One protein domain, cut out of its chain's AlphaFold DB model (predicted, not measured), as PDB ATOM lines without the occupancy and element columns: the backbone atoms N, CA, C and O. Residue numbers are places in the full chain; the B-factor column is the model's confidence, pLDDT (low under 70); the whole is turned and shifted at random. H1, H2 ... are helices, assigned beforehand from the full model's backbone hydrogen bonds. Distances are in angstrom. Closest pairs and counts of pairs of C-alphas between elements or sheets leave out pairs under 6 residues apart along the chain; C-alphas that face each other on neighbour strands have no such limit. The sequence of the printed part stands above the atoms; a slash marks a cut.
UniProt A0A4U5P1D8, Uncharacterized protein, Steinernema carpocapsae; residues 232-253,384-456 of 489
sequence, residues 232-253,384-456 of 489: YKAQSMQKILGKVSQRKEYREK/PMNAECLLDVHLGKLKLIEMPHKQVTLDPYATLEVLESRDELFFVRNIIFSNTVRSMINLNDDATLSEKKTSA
ATOM      1  N   TYR A 232     219.516 183.008 259.370       80.88
ATOM      2  CA  TYR A 232     219.919 183.984 260.371       80.88
ATOM      3  C   TYR A 232     220.720 183.308 261.489       80.88
ATOM      4  O   TYR A 232     220.454 182.167 261.866       80.88
ATOM      5  N   LYS A 233     221.706 184.013 262.050       86.44
ATOM      6  CA  LYS A 233     222.483 183.494 263.185       86.44
ATOM      7  C   LYS A 233     221.774 183.811 264.498       86.44
ATOM      8  O   LYS A 233     221.411 184.964 264.731       86.44
ATOM      9  N   ALA A 234     221.670 182.831 265.395       83.19
ATOM     10  CA  ALA A 234     221.025 183.010 266.700       83.19
ATOM     11  C   ALA A 234     221.658 184.145 267.533       83.19
ATOM     12  O   ALA A 234     220.945 184.974 268.093       83.19
ATOM     13  N   GLN A 235     222.993 184.259 267.515       85.25
ATOM     14  CA  GLN A 235     223.725 185.358 268.161       85.25
ATOM     15  C   GLN A 235     223.353 186.743 267.609       85.25
ATOM     16  O   GLN A 235     223.379 187.730 268.338       85.25
ATOM     17  N   SER A 236     223.025 186.839 266.317       81.12
ATOM     18  CA  SER A 236     222.650 188.107 265.691       81.12
ATOM     19  C   SER A 236     221.289 188.577 266.188       81.12
ATOM     20  O   SER A 236     221.150 189.699 266.673       81.12
ATOM     21  N   MET A 237     220.318 187.662 266.172       84.25
ATOM     22  CA  MET A 237     218.985 187.859 266.731       84.25
ATOM     23  C   MET A 237     219.076 188.310 268.198       84.25
ATOM     24  O   MET A 237     218.564 189.375 268.525       84.25
ATOM     25  N   GLN A 238     219.834 187.608 269.049       88.00
ATOM     26  CA  GLN A 238     220.042 187.994 270.456       88.00
ATOM     27  C   GLN A 238     220.568 189.432 270.636       88.00
ATOM     28  O   GLN A 238     220.055 190.159 271.486       88.00
ATOM     29  N   LYS A 239     221.538 189.890 269.826       86.12
ATOM     30  CA  LYS A 239     222.024 191.288 269.885       86.12
ATOM     31  C   LYS A 239     220.921 192.296 269.562       86.12
ATOM     32  O   LYS A 239     220.848 193.344 270.200       86.12
ATOM     33  N   ILE A 240     220.102 192.012 268.547       83.31
ATOM     34  CA  ILE A 240     219.016 192.909 268.130       83.31
ATOM     35  C   ILE A 240     217.962 192.973 269.228       83.31
ATOM     36  O   ILE A 240     217.568 194.068 269.611       83.31
ATOM     37  N   LEU A 241     217.580 191.830 269.797       85.75
ATOM     38  CA  LEU A 241     216.643 191.767 270.918       85.75
ATOM     39  C   LEU A 241     217.159 192.530 272.141       85.75
ATOM     40  O   LEU A 241     216.392 193.270 272.745       85.75
ATOM     41  N   GLY A 242     218.459 192.452 272.446       87.00
ATOM     42  CA  GLY A 242     219.086 193.288 273.474       87.00
ATOM     43  C   GLY A 242     218.915 194.789 273.201       87.00
ATOM     44  O   GLY A 242     218.457 195.523 274.073       87.00
ATOM     45  N   LYS A 243     219.195 195.246 271.970       84.81
ATOM     46  CA  LYS A 243     218.986 196.650 271.559       84.81
ATOM     47  C   LYS A 243     217.510 197.070 271.602       84.81
ATOM     48  O   LYS A 243     217.209 198.196 271.987       84.81
ATOM     49  N   VAL A 244     216.592 196.193 271.195       83.38
ATOM     50  CA  VAL A 244     215.139 196.440 271.219       83.38
ATOM     51  C   VAL A 244     214.640 196.543 272.660       83.38
ATOM     52  O   VAL A 244     213.950 197.505 272.989       83.38
ATOM     53  N   SER A 245     215.060 195.627 273.537       86.19
ATOM     54  CA  SER A 245     214.722 195.649 274.963       86.19
ATOM     55  C   SER A 245     215.239 196.916 275.649       86.19
ATOM     56  O   SER A 245     214.482 197.560 276.363       86.19
ATOM     57  N   GLN A 246     216.480 197.335 275.370       86.25
ATOM     58  CA  GLN A 246     217.038 198.594 275.889       86.25
ATOM     59  C   GLN A 246     216.254 199.827 275.420       86.25
ATOM     60  O   GLN A 246     216.019 200.747 276.200       86.25
ATOM     61  N   ARG A 247     215.820 199.863 274.150       82.25
ATOM     62  CA  ARG A 247     214.973 200.954 273.631       82.25
ATOM     63  C   ARG A 247     213.589 200.967 274.273       82.25
ATOM     64  O   ARG A 247     213.064 202.050 274.519       82.25
ATOM     65  N   LYS A 248     213.006 199.795 274.540       83.62
ATOM     66  CA  LYS A 248     211.720 199.673 275.233       83.62
ATOM     67  C   LYS A 248     211.827 200.170 276.678       83.62
ATOM     68  O   LYS A 248     211.088 201.072 277.043       83.62
ATOM     69  N   GLU A 249     212.827 199.703 277.422       89.31
ATOM     70  CA  GLU A 249     213.127 200.173 278.782       89.31
ATOM     71  C   GLU A 249     213.383 201.694 278.827       89.31
ATOM     72  O   GLU A 249     212.942 202.377 279.747       89.31
ATOM     73  N   TYR A 250     214.064 202.259 277.822       88.19
ATOM     74  CA  TYR A 250     214.270 203.707 277.724       88.19
ATOM     75  C   TYR A 250     212.958 204.479 277.503       88.19
ATOM     76  O   TYR A 250     212.741 205.500 278.153       88.19
ATOM     77  N   ARG A 251     212.065 203.985 276.631       84.19
ATOM     78  CA  ARG A 251     210.730 204.574 276.419       84.19
ATOM     79  C   ARG A 251     209.871 204.499 277.683       84.19
ATOM     80  O   ARG A 251     209.291 205.507 278.060       84.19
ATOM     81  N   GLU A 252     209.857 203.350 278.359       87.31
ATOM     82  CA  GLU A 252     209.139 203.144 279.629       87.31
ATOM     83  C   GLU A 252     209.662 204.070 280.742       87.31
ATOM     84  O   GLU A 252     208.882 204.634 281.507       87.31
ATOM     85  N   LYS A 253     210.981 204.307 280.802       90.44
ATOM     86  CA  LYS A 253     211.568 205.306 281.713       90.44
ATOM     87  C   LYS A 253     211.157 206.732 281.361       90.44
ATOM     88  O   LYS A 253     210.901 207.512 282.273       90.44
ATOM     89  N   PRO A 384     208.357 200.542 259.550       52.28
ATOM     90  CA  PRO A 384     209.485 199.636 259.393       52.28
ATOM     91  C   PRO A 384     209.299 198.392 260.268       52.28
ATOM     92  O   PRO A 384     209.875 198.305 261.351       52.28
ATOM     93  N   MET A 385     208.515 197.430 259.753       62.22
ATOM     94  CA  MET A 385     208.334 196.047 260.236       62.22
ATOM     95  C   MET A 385     208.660 195.868 261.726       62.22
ATOM     96  O   MET A 385     209.784 195.503 262.088       62.22
ATOM     97  N   ASN A 386     207.650 196.160 262.550       72.06
ATOM     98  CA  ASN A 386     207.764 196.441 263.978       72.06
ATOM     99  C   ASN A 386     208.740 195.501 264.720       72.06
ATOM    100  O   ASN A 386     208.781 194.293 264.482       72.06
ATOM    101  N   ALA A 387     209.530 196.044 265.651       74.00
ATOM    102  CA  ALA A 387     210.568 195.293 266.366       74.00
ATOM    103  C   ALA A 387     210.006 194.088 267.152       74.00
ATOM    104  O   ALA A 387     210.720 193.121 267.424       74.00
ATOM    105  N   GLU A 388     208.711 194.129 267.457       82.88
ATOM    106  CA  GLU A 388     207.925 193.044 268.041       82.88
ATOM    107  C   GLU A 388     207.854 191.802 267.139       82.88
ATOM    108  O   GLU A 388     207.953 190.684 267.640       82.88
ATOM    109  N   CYS A 389     207.850 191.957 265.811       87.31
ATOM    110  CA  CYS A 389     207.943 190.836 264.870       87.31
ATOM    111  C   CYS A 389     209.236 190.026 265.069       87.31
ATOM    112  O   CYS A 389     209.231 188.805 264.917       87.31
ATOM    113  N   LEU A 390     210.350 190.672 265.443       85.56
ATOM    114  CA  LEU A 390     211.605 189.975 265.751       85.56
ATOM    115  C   LEU A 390     211.536 189.232 267.094       85.56
ATOM    116  O   LEU A 390     212.096 188.141 267.212       85.56
ATOM    117  N   LEU A 391     210.843 189.801 268.086       86.62
ATOM    118  CA  LEU A 391     210.561 189.138 269.363       86.62
ATOM    119  C   LEU A 391     209.679 187.902 269.145       86.62
ATOM    120  O   LEU A 391     210.009 186.826 269.633       86.62
ATOM    121  N   ASP A 392     208.616 188.012 268.353       91.50
ATOM    122  CA  ASP A 392     207.686 186.912 268.086       91.50
ATOM    123  C   ASP A 392     208.283 185.800 267.223       91.50
ATOM    124  O   ASP A 392     207.984 184.624 267.444       91.50
ATOM    125  N   VAL A 393     209.182 186.138 266.296       91.19
ATOM    126  CA  VAL A 393     210.014 185.158 265.581       91.19
ATOM    127  C   VAL A 393     210.972 184.448 266.541       91.19
ATOM    128  O   VAL A 393     211.120 183.229 266.461       91.19
ATOM    129  N   HIS A 394     211.592 185.167 267.482       85.00
ATOM    130  CA  HIS A 394     212.492 184.562 268.468       85.00
ATOM    131  C   HIS A 394     211.769 183.649 269.465       85.00
ATOM    132  O   HIS A 394     212.259 182.567 269.778       85.00
ATOM    133  N   LEU A 395     210.589 184.065 269.927       89.50
ATOM    134  CA  LEU A 395     209.707 183.285 270.797       89.50
ATOM    135  C   LEU A 395     209.046 182.101 270.069       89.50
ATOM    136  O   LEU A 395     208.349 181.310 270.702       89.50
ATOM    137  N   GLY A 396     209.230 181.979 268.750       89.12
ATOM    138  CA  GLY A 396     208.637 180.925 267.931       89.12
ATOM    139  C   GLY A 396     207.133 181.076 267.683       89.12
ATOM    140  O   GLY A 396     206.531 180.150 267.144       89.12
ATOM    141  N   LYS A 397     206.522 182.220 268.036       91.81
ATOM    142  CA  LYS A 397     205.118 182.521 267.700       91.81
ATOM    143  C   LYS A 397     204.949 182.705 266.192       91.81
ATOM    144  O   LYS A 397     204.033 182.151 265.594       91.81
ATOM    145  N   LEU A 398     205.862 183.459 265.573       90.69
ATOM    146  CA  LEU A 398     205.919 183.653 264.126       90.69
ATOM    147  C   LEU A 398     206.926 182.681 263.508       90.69
ATOM    148  O   LEU A 398     208.139 182.894 263.538       90.69
ATOM    149  N   LYS A 399     206.417 181.602 262.908       93.31
ATOM    150  CA  LYS A 399     207.245 180.643 262.170       93.31
ATOM    151  C   LYS A 399     207.627 181.216 260.803       93.31
ATOM    152  O   LYS A 399     206.796 181.294 259.902       93.31
ATOM    153  N   LEU A 400     208.900 181.572 260.632       92.69
ATOM    154  CA  LEU A 400     209.447 181.951 259.324       92.69
ATOM    155  C   LEU A 400     209.366 180.768 258.352       92.69
ATOM    156  O   LEU A 400     209.830 179.671 258.667       92.69
ATOM    157  N   ILE A 401     208.823 180.998 257.154       92.94
ATOM    158  CA  ILE A 401     208.700 179.959 256.126       92.94
ATOM    159  C   ILE A 401     210.084 179.643 255.567       92.94
ATOM    160  O   ILE A 401     210.804 180.533 255.100       92.94
ATOM    161  N   GLU A 402     210.483 178.376 255.648       89.25
ATOM    162  CA  GLU A 402     211.712 177.874 255.038       89.25
ATOM    163  C   GLU A 402     211.666 178.056 253.518       89.25
ATOM    164  O   GLU A 402     210.643 177.820 252.877       89.25
ATOM    165  N   MET A 403     212.767 178.539 252.942       83.00
ATOM    166  CA  MET A 403     212.814 178.788 251.507       83.00
ATOM    167  C   MET A 403     212.910 177.465 250.743       83.00
ATOM    168  O   MET A 403     213.781 176.660 251.074       83.00
ATOM    169  N   PRO A 404     212.111 177.241 249.682       83.56
ATOM    170  CA  PRO A 404     212.306 176.084 248.818       83.56
ATOM    171  C   PRO A 404     213.724 176.085 248.229       83.56
ATOM    172  O   PRO A 404     214.127 177.038 247.567       83.56
ATOM    173  N   HIS A 405     214.458 174.982 248.401       82.88
ATOM    174  CA  HIS A 405     215.815 174.776 247.867       82.88
ATOM    175  C   HIS A 405     215.869 174.564 246.337       82.88
ATOM    176  O   HIS A 405     216.785 173.928 245.815       82.88
ATOM    177  N   LYS A 406     214.884 175.080 245.594       83.75
ATOM    178  CA  LYS A 406     214.835 174.987 244.133       83.75
ATOM    179  C   LYS A 406     215.854 175.962 243.542       83.75
ATOM    180  O   LYS A 406     215.798 177.159 243.810       83.75
ATOM    181  N   GLN A 407     216.782 175.455 242.732       83.38
ATOM    182  CA  GLN A 407     217.672 176.308 241.945       83.38
ATOM    183  C   GLN A 407     216.848 177.005 240.857       83.38
ATOM    184  O   GLN A 407     216.110 176.343 240.129       83.38
ATOM    185  N   VAL A 408     216.960 178.330 240.753       82.19
ATOM    186  CA  VAL A 408     216.205 179.125 239.775       82.19
ATOM    187  C   VAL A 408     217.156 179.856 238.851       82.19
ATOM    188  O   VAL A 408     217.933 180.708 239.281       82.19
ATOM    189  N   THR A 409     217.043 179.549 237.565       85.88
ATOM    190  CA  THR A 409     217.672 180.321 236.499       85.88
ATOM    191  C   THR A 409     216.912 181.633 236.334       85.88
ATOM    192  O   THR A 409     215.781 181.642 235.848       85.88
ATOM    193  N   LEU A 410     217.529 182.742 236.748       84.00
ATOM    194  CA  LEU A 410     217.003 184.096 236.562       84.00
ATOM    195  C   LEU A 410     217.185 184.539 235.102       84.00
ATOM    196  O   LEU A 410     218.052 185.350 234.788       84.00
ATOM    197  N   ASP A 411     216.378 183.962 234.213       89.56
ATOM    198  CA  ASP A 411     216.274 184.389 232.819       89.56
ATOM    199  C   ASP A 411     215.121 185.402 232.668       89.56
ATOM    200  O   ASP A 411     213.961 184.999 232.816       89.56
ATOM    201  N   PRO A 412     215.409 186.694 232.396       88.81
ATOM    202  CA  PRO A 412     214.393 187.727 232.197       88.81
ATOM    203  C   PRO A 412     213.692 187.640 230.831       88.81
ATOM    204  O   PRO A 412     212.728 188.368 230.609       88.81
ATOM    205  N   TYR A 413     214.164 186.783 229.919       94.19
ATOM    206  CA  TYR A 413     213.572 186.550 228.597       94.19
ATOM    207  C   TYR A 413     212.833 185.204 228.501       94.19
ATOM    208  O   TYR A 413     212.467 184.779 227.403       94.19
ATOM    209  N   ALA A 414     212.594 184.541 229.637       94.00
ATOM    210  CA  ALA A 414     211.736 183.364 229.709       94.00
ATOM    211  C   ALA A 414     210.290 183.679 229.264       94.00
ATOM    212  O   ALA A 414     209.851 184.831 229.270       94.00
ATOM    213  N   THR A 415     209.535 182.643 228.889       96.44
ATOM    214  CA  THR A 415     208.109 182.780 228.557       96.44
ATOM    215  C   THR A 415     207.305 183.276 229.761       96.44
ATOM    216  O   THR A 415     207.663 183.006 230.908       96.44
ATOM    217  N   LEU A 416     206.201 183.990 229.501       94.06
ATOM    218  CA  LEU A 416     205.374 184.596 230.551       94.06
ATOM    219  C   LEU A 416     204.894 183.557 231.577       94.06
ATOM    220  O   LEU A 416     205.083 183.764 232.767       94.06
ATOM    221  N   GLU A 417     204.413 182.404 231.112       94.88
ATOM    222  CA  GLU A 417     203.990 181.272 231.953       94.88
ATOM    223  C   GLU A 417     205.097 180.799 232.915       94.88
ATOM    224  O   GLU A 417     204.837 180.484 234.074       94.88
ATOM    225  N   VAL A 418     206.356 180.792 232.458       93.06
ATOM    226  CA  VAL A 418     207.523 180.398 233.265       93.06
ATOM    227  C   VAL A 418     207.922 181.494 234.258       93.06
ATOM    228  O   VAL A 418     208.526 181.187 235.287       93.06
ATOM    229  N   LEU A 419     207.607 182.761 233.979       91.25
ATOM    230  CA  LEU A 419     207.778 183.865 234.925       91.25
ATOM    231  C   LEU A 419     206.663 183.855 235.979       91.25
ATOM    232  O   LEU A 419     206.973 183.832 237.163       91.25
ATOM    233  N   GLU A 420     205.397 183.733 235.581       92.44
ATOM    234  CA  GLU A 420     204.244 183.647 236.492       92.44
ATOM    235  C   GLU A 420     204.363 182.447 237.448       92.44
ATOM    236  O   GLU A 420     204.267 182.610 238.665       92.44
ATOM    237  N   SER A 421     204.721 181.260 236.940       91.12
ATOM    238  CA  SER A 421     204.935 180.071 237.780       91.12
ATOM    239  C   SER A 421     206.148 180.184 238.719       91.12
ATOM    240  O   SER A 421     206.273 179.419 239.676       91.12
ATOM    241  N   ARG A 422     207.094 181.093 238.439       89.06
ATOM    242  CA  ARG A 422     208.166 181.455 239.385       89.06
ATOM    243  C   ARG A 422     207.658 182.479 240.391       89.06
ATOM    244  O   ARG A 422     207.997 182.363 241.567       89.06
ATOM    245  N   ASP A 423     206.849 183.439 239.967       90.25
ATOM    246  CA  ASP A 423     206.373 184.500 240.843       90.25
ATOM    247  C   ASP A 423     205.505 183.940 241.978       90.25
ATOM    248  O   ASP A 423     205.729 184.280 243.142       90.25
ATOM    249  N   GLU A 424     204.649 182.955 241.692       89.62
ATOM    250  CA  GLU A 424     203.908 182.187 242.708       89.62
ATOM    251  C   GLU A 424     204.806 181.489 243.750       89.62
ATOM    252  O   GLU A 424     204.377 181.254 244.878       89.62
ATOM    253  N   LEU A 425     206.063 181.171 243.415       87.12
ATOM    254  CA  LEU A 425     207.011 180.507 244.318       87.12
ATOM    255  C   LEU A 425     207.835 181.480 245.176       87.12
ATOM    256  O   LEU A 425     208.337 181.068 246.224       87.12
ATOM    257  N   PHE A 426     208.003 182.741 244.758       85.06
ATOM    258  CA  PHE A 426     208.893 183.706 245.435       85.06
ATOM    259  C   PHE A 426     208.199 184.967 245.949       85.06
ATOM    260  O   PHE A 426     208.664 185.537 246.936       85.06
ATOM    261  N   PHE A 427     207.079 185.377 245.353       87.06
ATOM    262  CA  PHE A 427     206.350 186.594 245.720       87.06
ATOM    263  C   PHE A 427     205.148 186.335 246.641       87.06
ATOM    264  O   PHE A 427     204.378 187.247 246.941       87.06
ATOM    265  N   VAL A 428     205.021 185.121 247.191       90.12
ATOM    266  CA  VAL A 428     204.107 184.860 248.314       90.12
ATOM    267  C   VAL A 428     204.439 185.823 249.457       90.12
ATOM    268  O   VAL A 428     205.576 185.854 249.934       90.12
ATOM    269  N   ARG A 429     203.439 186.560 249.961       89.31
ATOM    270  CA  ARG A 429     203.581 187.532 251.068       89.31
ATOM    271  C   ARG A 429     204.430 186.994 252.228       89.31
ATOM    272  O   ARG A 429     205.331 187.674 252.709       89.31
ATOM    273  N   ASN A 430     204.187 185.748 252.629       90.06
ATOM    274  CA  ASN A 430     204.869 185.090 253.746       90.06
ATOM    275  C   ASN A 430     206.355 184.792 253.457       90.06
ATOM    276  O   ASN A 430     207.177 184.795 254.376       90.06
ATOM    277  N   ILE A 431     206.711 184.551 252.191       89.69
ATOM    278  CA  ILE A 431     208.091 184.355 251.727       89.69
ATOM    279  C   ILE A 431     208.832 185.691 251.685       89.69
ATOM    280  O   ILE A 431     209.946 185.774 252.206       89.69
ATOM    281  N   ILE A 432     208.203 186.734 251.132       89.38
ATOM    282  CA  ILE A 432     208.741 188.102 251.134       89.38
ATOM    283  C   ILE A 432     209.019 188.528 252.580       89.38
ATOM    284  O   ILE A 432     210.167 188.802 252.918       89.38
ATOM    285  N   PHE A 433     208.012 188.455 253.458       90.50
ATOM    286  CA  PHE A 433     208.145 188.724 254.894       90.50
ATOM    287  C   PHE A 433     209.307 187.941 255.526       90.50
ATOM    288  O   PHE A 433     210.183 188.526 256.165       90.50
ATOM    289  N   SER A 434     209.375 186.627 255.284       91.38
ATOM    290  CA  SER A 434     210.432 185.786 255.855       91.38
ATOM    291  C   SER A 434     211.834 186.173 255.366       91.38
ATOM    292  O   SER A 434     212.793 186.111 256.138       91.38
ATOM    293  N   ASN A 435     211.975 186.595 254.106       89.75
ATOM    294  CA  ASN A 435     213.235 187.097 253.558       89.75
ATOM    295  C   ASN A 435     213.607 188.481 254.101       89.75
ATOM    296  O   ASN A 435     214.786 188.709 254.387       89.75
ATOM    297  N   THR A 436     212.641 189.381 254.299       89.56
ATOM    298  CA  THR A 436     212.879 190.699 254.905       89.56
ATOM    299  C   THR A 436     213.356 190.546 256.348       89.56
ATOM    300  O   THR A 436     214.395 191.104 256.706       89.56
ATOM    301  N   VAL A 437     212.692 189.707 257.158       89.69
ATOM    302  CA  VAL A 437     213.092 189.438 258.555       89.69
ATOM    303  C   VAL A 437     214.506 188.856 258.627       89.69
ATOM    304  O   VAL A 437     215.362 189.379 259.344       89.69
ATOM    305  N   ARG A 438     214.800 187.809 257.845       89.06
ATOM    306  CA  ARG A 438     216.151 187.216 257.772       89.06
ATOM    307  C   ARG A 438     217.207 188.240 257.351       89.06
ATOM    308  O   ARG A 438     218.309 188.241 257.900       89.06
ATOM    309  N   SER A 439     216.889 189.111 256.394       85.81
ATOM    310  CA  SER A 439     217.804 190.158 255.923       85.81
ATOM    311  C   SER A 439     218.074 191.201 257.005       85.81
ATOM    312  O   SER A 439     219.237 191.508 257.248       85.81
ATOM    313  N   MET A 440     217.050 191.668 257.727       84.31
ATOM    314  CA  MET A 440     217.221 192.571 258.875       84.31
ATOM    315  C   MET A 440     218.102 191.976 259.973       84.31
ATOM    316  O   MET A 440     218.939 192.687 260.536       84.31
ATOM    317  N   ILE A 441     217.954 190.679 260.265       84.38
ATOM    318  CA  ILE A 441     218.820 190.016 261.243       84.38
ATOM    319  C   ILE A 441     220.268 190.004 260.727       84.38
ATOM    320  O   ILE A 441     221.169 190.497 261.400       84.38
ATOM    321  N   ASN A 442     220.496 189.541 259.495       84.69
ATOM    322  CA  ASN A 442     221.841 189.448 258.919       84.69
ATOM    323  C   ASN A 442     222.555 190.811 258.769       84.69
ATOM    324  O   ASN A 442     223.753 190.894 259.038       84.69
ATOM    325  N   LEU A 443     221.841 191.879 258.394       79.94
ATOM    326  CA  LEU A 443     222.411 193.226 258.217       79.94
ATOM    327  C   LEU A 443     222.997 193.794 259.522       79.94
ATOM    328  O   LEU A 443     224.061 194.412 259.508       79.94
ATOM    329  N   ASN A 444     222.351 193.536 260.663       71.12
ATOM    330  CA  ASN A 444     222.870 193.935 261.977       71.12
ATOM    331  C   ASN A 444     224.152 193.174 262.358       71.12
ATOM    332  O   ASN A 444     225.022 193.705 263.057       71.12
ATOM    333  N   ASP A 445     224.293 191.932 261.894       71.62
ATOM    334  CA  ASP A 445     225.515 191.159 262.081       71.62
ATOM    335  C   ASP A 445     226.675 191.755 261.281       71.62
ATOM    336  O   ASP A 445     227.740 191.985 261.850       71.62
ATOM    337  N   ASP A 446     226.462 192.069 260.002       69.44
ATOM    338  CA  ASP A 446     227.505 192.636 259.144       69.44
ATOM    339  C   ASP A 446     227.913 194.057 259.576       69.44
ATOM    340  O   ASP A 446     229.103 194.370 259.522       69.44
ATOM    341  N   ALA A 447     226.994 194.870 260.114       65.44
ATOM    342  CA  ALA A 447     227.322 196.156 260.744       65.44
ATOM    343  C   ALA A 447     228.225 195.987 261.987       65.44
ATOM    344  O   ALA A 447     229.310 196.558 262.058       65.44
ATOM    345  N   THR A 448     227.849 195.123 262.941       61.31
ATOM    346  CA  THR A 448     228.678 194.905 264.151       61.31
ATOM    347  C   THR A 448     229.995 194.169 263.874       61.31
ATOM    348  O   THR A 448     230.929 194.232 264.675       61.31
ATOM    349  N   LEU A 449     230.095 193.447 262.753       63.09
ATOM    350  CA  LEU A 449     231.327 192.792 262.311       63.09
ATOM    351  C   LEU A 449     232.224 193.715 261.480       63.09
ATOM    352  O   LEU A 449     233.436 193.506 261.493       63.09
ATOM    353  N   SER A 450     231.681 194.701 260.764       60.22
ATOM    354  CA  SER A 450     232.486 195.692 260.043       60.22
ATOM    355  C   SER A 450     233.164 196.651 261.022       60.22
ATOM    356  O   SER A 450     234.376 196.811 260.926       60.22
ATOM    357  N   GLU A 451     232.449 197.147 262.038       60.91
ATOM    358  CA  GLU A 451     232.999 197.959 263.141       60.91
ATOM    359  C   GLU A 451     234.157 197.255 263.867       60.91
ATOM    360  O   GLU A 451     235.220 197.834 264.086       60.91
ATOM    361  N   LYS A 452     233.999 195.963 264.189       60.94
ATOM    362  CA  LYS A 452     235.068 195.166 264.818       60.94
ATOM    363  C   LYS A 452     236.250 194.888 263.889       60.94
ATOM    364  O   LYS A 452     237.349 194.625 264.368       60.94
ATOM    365  N   LYS A 453     236.045 194.909 262.570       60.22
ATOM    366  CA  LYS A 453     237.128 194.764 261.586       60.22
ATOM    367  C   LYS A 453     237.851 196.083 261.351       60.22
ATOM    368  O   LYS A 453     239.065 196.050 261.206       60.22
ATOM    369  N   THR A 454     237.159 197.220 261.336       58.97
ATOM    370  CA  THR A 454     237.804 198.532 261.197       58.97
ATOM    371  C   THR A 454     238.626 198.873 262.435       58.97
ATOM    372  O   THR A 454     239.771 199.282 262.267       58.97
ATOM    373  N   SER A 455     238.139 198.603 263.651       57.94
ATOM    374  CA  SER A 455     238.949 198.772 264.870       57.94
ATOM    375  C   SER A 455     240.140 197.807 264.917       57.94
ATOM    376  O   SER A 455     241.271 198.239 265.132       57.94
ATOM    377  N   ALA A 456     239.943 196.523 264.595       57.19
ATOM    378  CA  ALA A 456     241.044 195.558 264.536       57.19
ATOM    379  C   ALA A 456     242.071 195.855 263.424       57.19
ATOM    380  O   ALA A 456     243.224 195.454 263.557       57.19
TER     381      ALA A 456
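What this domain is: This is residues 232 to 253 and 384 to 456 of the 489 residues of an uncharacterized protein of Steinernema carpocapsae (UniProt A0A4U5P1D8). What shape does one see? Loose arms meet near the middle of the long helix H4: H1 runs off about perpendicular to it, with short H2 packed on H1 in the corner between them, and H3 makes an arm beyond H4's first residues. An unnamed stretch, residues 395 to 415, runs from H2 out to the far end of H3, and residues 449 to 456 of H4 stick out. What is it made of? The printed part has 95 residues with four named helices, H1, H2, H3, H4 in chain order, and no named strand: all helix, loose, radius of gyration of the C-alphas 17.5 A, spans 56 by 36 by 21 A.

How they stand to each other: What does H1, residues 234 to 253, touch? With residues 237 to 244 alone it touches H2, residues 387 to 394, opposite ways at a steep tilt of 41 degrees; the closest C-alphas, of Val 244 and Ala 387, are 6.8 A apart. With residues 236 to 240 alone it touches residues 441 to 445 of H4, residues 429 to 456, about perpendicular at 89 degrees; the closest C-alphas, of Ser 236 and Asp 445, are 5.5 A apart. Where is H3, residues 416 to 426? It is apart from H1 and H2, and close but not clearly touching H4: the closest C-alphas, of Phe 426 and Ile 432, are 7.2 A apart. How do the backbones run? Every O i to N i+4 pair is within hydrogen-bond range in H1 and H2, against 6 of 7 in H3 and 22 of 24 in H4.

Where its parts are: Where does H1 begin? Its C-alpha 234 is at (221.025, 183.010, 266.700), and H1 is 28.5 A long. Where does H4 end? C-alpha 456 is at (241.044, 195.558, 264.536), and H4 is 40.6 A long.

The domain as a whole: Is it cut? Residues 254 to 383 are not printed, and C-alphas 253 and 384 are 23.1 A apart. Which link is long? H2 to H3. Where is confidence low? In residues 384 to 385 and 446 to 456, pLDDT is under 70.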